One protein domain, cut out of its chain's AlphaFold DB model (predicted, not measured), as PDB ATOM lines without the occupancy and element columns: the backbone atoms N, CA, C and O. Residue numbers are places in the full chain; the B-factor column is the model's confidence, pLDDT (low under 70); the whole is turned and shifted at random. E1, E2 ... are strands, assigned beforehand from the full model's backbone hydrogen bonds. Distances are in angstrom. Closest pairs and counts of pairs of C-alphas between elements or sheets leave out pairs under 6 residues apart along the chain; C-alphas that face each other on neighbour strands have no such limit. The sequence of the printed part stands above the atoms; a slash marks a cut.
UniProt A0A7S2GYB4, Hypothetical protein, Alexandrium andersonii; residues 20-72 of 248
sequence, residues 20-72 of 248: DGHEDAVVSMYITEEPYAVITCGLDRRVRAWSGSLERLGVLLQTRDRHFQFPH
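What this domain is: This is residues 20 to 72 of the 248 residues of the protein "Hypothetical protein" of Alexandrium andersonii (UniProt A0A7S2GYB4). Little of this domain is regular structure: a small sheet of three strands, folded as two hairpins in a row, is followed by a long stretch, residues 52 to 72, that loops back past the E3 edge before residues 64 to 72 stick out. The printed part has 53 residues, 20 of them in E1, E2 and E3, with no named helix; the class is all strand. The antiparallel sheet, in the order E1, E2, E3, is a meander, each strand the antiparallel neighbour of the one before. The whole is compact, radius of gyration of the C-alphas 11.4 A, spanning 28 by 24 by 24 A.

How they stand to each other: E1, residues 26 to 33, and E2, residues 36 to 42, form a hairpin at 165 degrees, with N 30 and O 39 at 2.8 A. E2 and E3, residues 47 to 51, form a hairpin at 155 degrees, with N 50 and O 38 at 2.7 A.

Where its parts are: E1 starts at C-alpha 26 (-32.078, 35.295, 55.709) and is 20.5 A long; E2 is 20.0 A. E3, 13.4 A, ends at C-alpha 51 (-23.302, 35.804, 40.839).

The domain as a whole: The printed part has no cut, and both links are tight. Residues 52 to 71 have pLDDT under 70.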
ATOM      1  N   ASP A  20     -24.607  43.465  51.746       89.25
ATOM      2  CA  ASP A  20     -25.853  43.999  52.275       89.25
ATOM      3  C   ASP A  20     -26.937  43.972  51.206       89.25
ATOM      4  O   ASP A  20     -26.790  44.483  50.091       89.25
ATOM      5  N   GLY A  21     -28.058  43.347  51.545       86.50
ATOM      6  CA  GLY A  21     -29.138  43.171  50.599       86.50
ATOM      7  C   GLY A  21     -30.490  43.083  51.265       86.50
ATOM      8  O   GLY A  21     -31.332  43.953  51.040       86.50
ATOM      9  N   HIS A  22     -30.739  41.995  51.985       91.75
ATOM     10  CA  HIS A  22     -32.050  41.745  52.568       91.75
ATOM     11  C   HIS A  22     -32.401  42.793  53.628       91.75
ATOM     12  O   HIS A  22     -31.554  43.206  54.412       91.75
ATOM     13  N   GLU A  23     -33.663  43.217  53.624       94.75
ATOM     14  CA  GLU A  23     -34.206  44.143  54.632       94.75
ATOM     15  C   GLU A  23     -34.510  43.414  55.958       94.75
ATOM     16  O   GLU A  23     -34.801  44.053  56.964       94.75
ATOM     17  N   ASP A  24     -34.439  42.078  55.953       95.75
ATOM     18  CA  ASP A  24     -34.782  41.197  57.068       95.75
ATOM     19  C   ASP A  24     -33.878  39.943  57.080       95.75
ATOM     20  O   ASP A  24     -33.067  39.728  56.173       95.75
ATOM     21  N   ALA A  25     -34.018  39.093  58.098       96.19
ATOM     22  CA  ALA A  25     -33.215  37.894  58.295       96.19
ATOM     23  C   ALA A  25     -33.319  36.907  57.118       96.19
ATOM     24  O   ALA A  25     -34.403  36.613  56.600       96.19
ATOM     25  N   VAL A  26     -32.169  36.351  56.725       95.75
ATOM     26  CA  VAL A  26     -32.078  35.295  55.709       95.75
ATOM     27  C   VAL A  26     -32.523  33.970  56.325       95.75
ATOM     28  O   VAL A  26     -31.932  33.492  57.289       95.75
ATOM     29  N   VAL A  27     -33.567  33.371  55.753       96.94
ATOM     30  CA  VAL A  27     -34.158  32.110  56.226       96.94
ATOM     31  C   VAL A  27     -33.464  30.908  55.596       96.94
ATOM     32  O   VAL A  27     -33.273  29.881  56.244       96.94
ATOM     33  N   SER A  28     -33.088  31.019  54.321       94.19
ATOM     34  CA  SER A  28     -32.461  29.925  53.583       94.19
ATOM     35  C   SER A  28     -31.467  30.428  52.546       94.19
ATOM     36  O   SER A  28     -31.682  31.469  51.921       94.19
ATOM     37  N   MET A  29     -30.420  29.638  52.320       94.81
ATOM     38  CA  MET A  29     -29.397  29.873  51.306       94.81
ATOM     39  C   MET A  29     -29.163  28.591  50.501       94.81
ATOM     40  O   MET A  29     -29.124  27.502  51.071       94.81
ATOM     41  N   TYR A  30     -28.996  28.724  49.187       94.88
ATOM     42  CA  TYR A  30     -28.717  27.626  48.266       94.88
ATOM     43  C   TYR A  30     -27.626  28.031  47.275       94.88
ATOM     44  O   TYR A  30     -27.629  29.160  46.797       94.88
ATOM     45  N   ILE A  31     -26.696  27.132  46.961       92.44
ATOM     46  CA  ILE A  31     -25.625  27.393  45.993       92.44
ATOM     47  C   ILE A  31     -25.909  26.562  44.746       92.44
ATOM     48  O   ILE A  31     -26.096  25.352  44.827       92.44
ATOM     49  N   THR A  32     -25.962  27.235  43.604       90.56
ATOM     50  CA  THR A  32     -26.075  26.633  42.272       90.56
ATOM     51  C   THR A  32     -24.690  26.543  41.642       90.56
ATOM     52  O   THR A  32     -23.912  27.485  41.770       90.56
ATOM     53  N   GLU A  33     -24.376  25.424  40.986       87.25
ATOM     54  CA  GLU A  33     -23.071  25.205  40.339       87.25
ATOM     55  C   GLU A  33     -23.043  25.733  38.893       87.25
ATOM     56  O   GLU A  33     -22.029  26.270  38.453       87.25
ATOM     57  N   GLU A  34     -24.173  25.669  38.177       84.62
ATOM     58  CA  GLU A  34     -24.293  26.098  36.779       84.62
ATOM     59  C   GLU A  34     -25.589  26.908  36.544       84.62
ATOM     60  O   GLU A  34     -26.670  26.322  36.453       84.62
ATOM     61  N   PRO A  35     -25.523  28.252  36.428       81.69
ATOM     62  CA  PRO A  35     -24.354  29.111  36.648       81.69
ATOM     63  C   PRO A  35     -23.980  29.207  38.135       81.69
ATOM     64  O   PRO A  35     -24.857  29.143  38.991       81.69
ATOM     65  N   TYR A  36     -22.692  29.420  38.443       84.00
ATOM     66  CA  TYR A  36     -22.232  29.576  39.827       84.00
ATOM     67  C   TYR A  36     -22.866  30.810  40.482       84.00
ATOM     68  O   TYR A  36     -22.459  31.952  40.235       84.00
ATOM     69  N   ALA A  37     -23.878  30.572  41.310       88.31
ATOM     70  CA  ALA A  37     -24.613  31.618  42.001       88.31
ATOM     71  C   ALA A  37     -25.083  31.166  43.383       88.31
ATOM     72  O   ALA A  37     -25.391  29.996  43.609       88.31
ATOM     73  N   VAL A  38     -25.165  32.119  44.307       90.31
ATOM     74  CA  VAL A  38     -25.762  31.931  45.629       90.31
ATOM     75  C   VAL A  38     -27.174  32.500  45.590       90.31
ATOM     76  O   VAL A  38     -27.374  33.647  45.213       90.31
ATOM     77  N   ILE A  39     -28.164  31.712  45.976       92.19
ATOM     78  CA  ILE A  39     -29.559  32.124  46.086       92.19
ATOM     79  C   ILE A  39     -29.888  32.269  47.567       92.19
ATOM     80  O   ILE A  39     -29.701  31.330  48.340       92.19
ATOM     81  N   THR A  40     -30.389  33.433  47.968       94.31
ATOM     82  CA  THR A  40     -30.825  33.704  49.343       94.31
ATOM     83  C   THR A  40     -32.307  34.057  49.375       94.31
ATOM     84  O   THR A  40     -32.804  34.782  48.511       94.31
ATOM     85  N   CYS A  41     -33.013  33.559  50.389       94.88
ATOM     86  CA  CYS A  41     -34.415  33.888  50.656       94.88
ATOM     87  C   CYS A  41     -34.526  34.527  52.041       94.88
ATOM     88  O   CYS A  41     -34.095  33.924  53.029       94.88
ATOM     89  N   GLY A  42     -35.104  35.726  52.112       94.88
ATOM     90  CA  GLY A  42     -35.291  36.470  53.360       94.88
ATOM     91  C   GLY A  42     -36.742  36.510  53.837       94.88
ATOM     92  O   GLY A  42     -37.677  36.241  53.077       94.88
ATOM     93  N   LEU A  43     -36.934  36.893  55.102       92.31
ATOM     94  CA  LEU A  43     -38.252  37.234  55.660       92.31
ATOM     95  C   LEU A  43     -38.867  38.488  55.009       92.31
ATOM     96  O   LEU A  43     -40.088  38.651  55.024       92.31
ATOM     97  N   ASP A  44     -38.054  39.278  54.296       91.69
ATOM     98  CA  ASP A  44     -38.473  40.383  53.420       91.69
ATOM     99  C   ASP A  44     -39.311  39.923  52.207       91.69
ATOM    100  O   ASP A  44     -39.705  40.736  51.366       91.69
ATOM    101  N   ARG A  45     -39.601  38.614  52.112       90.75
ATOM    102  CA  ARG A  45     -40.347  37.947  51.033       90.75
ATOM    103  C   ARG A  45     -39.683  38.127  49.666       90.75
ATOM    104  O   ARG A  45     -40.357  38.057  48.637       90.75
ATOM    105  N   ARG A  46     -38.368  38.361  49.639       88.00
ATOM    106  CA  ARG A  46     -37.579  38.474  48.410       88.00
ATOM    107  C   ARG A  46     -36.628  37.291  48.282       88.00
ATOM    108  O   ARG A  46     -36.076  36.793  49.263       88.00
ATOM    109  N   VAL A  47     -36.416  36.878  47.038       91.19
ATOM    110  CA  VAL A  47     -35.364  35.936  46.654       91.19
ATOM    111  C   VAL A  47     -34.317  36.721  45.883       91.19
ATOM    112  O   VAL A  47     -34.661  37.479  44.975       91.19
ATOM    113  N   ARG A  48     -33.049  36.581  46.261       89.56
ATOM    114  CA  ARG A  48     -31.924  37.238  45.587       89.56
ATOM    115  C   ARG A  48     -30.970  36.187  45.057       89.56
ATOM    116  O   ARG A  48     -30.728  35.188  45.724       89.56
ATOM    117  N   ALA A  49     -30.451  36.422  43.858       88.44
ATOM    118  CA  ALA A  49     -29.417  35.605  43.245       88.44
ATOM    119  C   ALA A  49     -28.131  36.434  43.146       88.44
ATOM    120  O   ALA A  49     -28.142  37.542  42.610       88.44
ATOM    121  N   TRP A  50     -27.040  35.889  43.669       84.00
ATOM    122  CA  TRP A  50     -25.721  36.502  43.740       84.00
ATOM    123  C   TRP A  50     -24.780  35.734  42.814       84.00
ATOM    124  O   TRP A  50     -24.464  34.576  43.072       84.00
ATOM    125  N   SER A  51     -24.335  36.359  41.726       83.12
ATOM    126  CA  SER A  51     -23.302  35.804  40.839       83.12
ATOM    127  C   SER A  51     -21.915  36.148  41.377       83.12
ATOM    128  O   SER A  51     -21.707  37.281  41.801       83.12
ATOM    129  N   GLY A  52     -20.957  35.216  41.288       68.62
ATOM    130  CA  GLY A  52     -19.563  35.410  41.719       68.62
ATOM    131  C   GLY A  52     -18.812  36.564  41.034       68.62
ATOM    132  O   GLY A  52     -17.802  37.023  41.559       68.62
ATOM    133  N   SER A  53     -19.318  37.114  39.922       65.62
ATOM    134  CA  SER A  53     -18.826  38.371  39.327       65.62
ATOM    135  C   SER A  53     -19.387  39.610  40.055       65.62
ATOM    136  O   SER A  53     -19.896  40.538  39.416       65.62
ATOM    137  N   LEU A  54     -19.335  39.580  41.393       56.28
ATOM    138  CA  LEU A  54     -20.090  40.386  42.369       56.28
ATOM    139  C   LEU A  54     -20.021  41.921  42.197       56.28
ATOM    140  O   LEU A  54     -20.815  42.623  42.813       56.28
ATOM    141  N   GLU A  55     -19.144  42.468  41.349       53.06
ATOM    142  CA  GLU A  55     -18.978  43.922  41.190       53.06
ATOM    143  C   GLU A  55     -19.915  44.589  40.170       53.06
ATOM    144  O   GLU A  55     -20.182  45.782  40.292       53.06
ATOM    145  N   ARG A  56     -20.415  43.880  39.143       49.81
ATOM    146  CA  ARG A  56     -21.134  44.542  38.022       49.81
ATOM    147  C   ARG A  56     -22.603  44.177  37.848       49.81
ATOM    148  O   ARG A  56     -23.289  44.843  37.080       49.81
ATOM    149  N   LEU A  57     -23.096  43.150  38.537       44.47
ATOM    150  CA  LEU A  57     -24.463  42.641  38.343       44.47
ATOM    151  C   LEU A  57     -25.247  42.487  39.648       44.47
ATOM    152  O   LEU A  57     -26.278  41.823  39.670       44.47
ATOM    153  N   GLY A  58     -24.805  43.141  40.726       50.03
ATOM    154  CA  GLY A  58     -25.563  43.270  41.972       50.03
ATOM    155  C   GLY A  58     -26.798  44.168  41.832       50.03
ATOM    156  O   GLY A  58     -27.021  45.046  42.657       50.03
ATOM    157  N   VAL A  59     -27.592  43.986  40.779       44.34
ATOM    158  CA  VAL A  59     -28.929  44.553  40.652       44.34
ATOM    159  C   VAL A  59     -29.887  43.380  40.588       44.34
ATOM    160  O   VAL A  59     -29.993  42.688  39.582       44.34
ATOM    161  N   LEU A  60     -30.534  43.157  41.730       43.28
ATOM    162  CA  LEU A  60     -31.926  42.756  41.858       43.28
ATOM    163  C   LEU A  60     -32.494  42.072  40.594       43.28
ATOM    164  O   LEU A  60     -33.043  42.732  39.714       43.28
ATOM    165  N   LEU A  61     -32.564  40.740  40.603       45.97
ATOM    166  CA  LEU A  61     -33.721  40.051  40.019       45.97
ATOM    167  C   LEU A  61     -34.960  40.370  40.888       45.97
ATOM    168  O   LEU A  61     -35.663  39.491  41.370       45.97
ATOM    169  N   GLN A  62     -35.238  41.661  41.125       46.66
ATOM    170  CA  GLN A  62     -36.609  42.084  41.334       46.66
ATOM    171  C   GLN A  62     -37.245  41.837  39.993       46.66
ATOM    172  O   GLN A  62     -36.829  42.397  38.981       46.66
ATOM    173  N   THR A  63     -38.253  40.995  39.990       47.16
ATOM    174  CA  THR A  63     -39.136  40.786  38.865       47.16
ATOM    175  C   THR A  63     -39.679  42.135  38.374       47.16
ATOM    176  O   THR A  63     -40.710  42.626  38.830       47.16
ATOM    177  N   ARG A  64     -38.964  42.754  37.436       42.09
ATOM    178  CA  ARG A  64     -39.464  43.753  36.492       42.09
ATOM    179  C   ARG A  64     -38.908  43.566  35.089       42.09
ATOM    180  O   ARG A  64     -39.457  44.175  34.174       42.09
ATOM    181  N   ASP A  65     -37.950  42.665  34.878       49.88
ATOM    182  CA  ASP A  65     -37.683  42.167  33.535       49.88
ATOM    183  C   ASP A  65     -38.728  41.114  33.161       49.88
ATOM    184  O   ASP A  65     -38.584  39.925  33.432       49.88
ATOM    185  N   ARG A  66     -39.805  41.562  32.501       54.38
ATOM    186  CA  ARG A  66     -40.798  40.670  31.866       54.38
ATOM    187  C   ARG A  66     -40.167  39.697  30.861       54.38
ATOM    188  O   ARG A  66     -40.800  38.714  30.497       54.38
ATOM    189  N   HIS A  67     -38.955  40.000  30.400       56.88
ATOM    190  CA  HIS A  67     -38.225  39.234  29.397       56.88
ATOM    191  C   HIS A  67     -37.218  38.257  30.007       56.88
ATOM    192  O   HIS A  67     -36.681  37.430  29.275       56.88
ATOM    193  N   PHE A  68     -36.970  38.313  31.323       57.03
ATOM    194  CA  PHE A  68     -36.153  37.300  31.978       57.03
ATOM    195  C   PHE A  68     -36.977  36.021  32.114       57.03
ATOM    196  O   PHE A  68     -37.770  35.845  33.039       57.03
ATOM    197  N   GLN A  69     -36.816  35.135  31.139       57.31
ATOM    198  CA  GLN A  69     -37.303  33.772  31.220       57.31
ATOM    199  C   GLN A  69     -36.178  32.947  31.824       57.31
ATOM    200  O   GLN A  69     -35.105  32.829  31.234       57.31
ATOM    201  N   PHE A  70     -36.415  32.392  33.011       55.53
ATOM    202  CA  PHE A  70     -35.555  31.329  33.506       55.53
ATOM    203  C   PHE A  70     -35.547  30.234  32.428       55.53
ATOM    204  O   PHE A  70     -36.642  29.867  31.987       55.53
ATOM    205  N   PRO A  71     -34.382  29.730  31.976       69.19
ATOM    206  CA  PRO A  71     -34.294  28.567  31.095       69.19
ATOM    207  C   PRO A  71     -34.798  27.316  31.835       69.19
ATOM    208  O   PRO A  71     -34.041  26.444  32.243       69.19
ATOM    209  N   HIS A  72     -36.097  27.273  32.109       80.31
ATOM    210  CA  HIS A  72     -36.792  26.162  32.718       80.31
ATOM    211  C   HIS A  72     -37.468  25.413  31.584       80.31
ATOM    212  O   HIS A  72     -38.519  25.845  31.111       80.31
TER     213      HIS A  72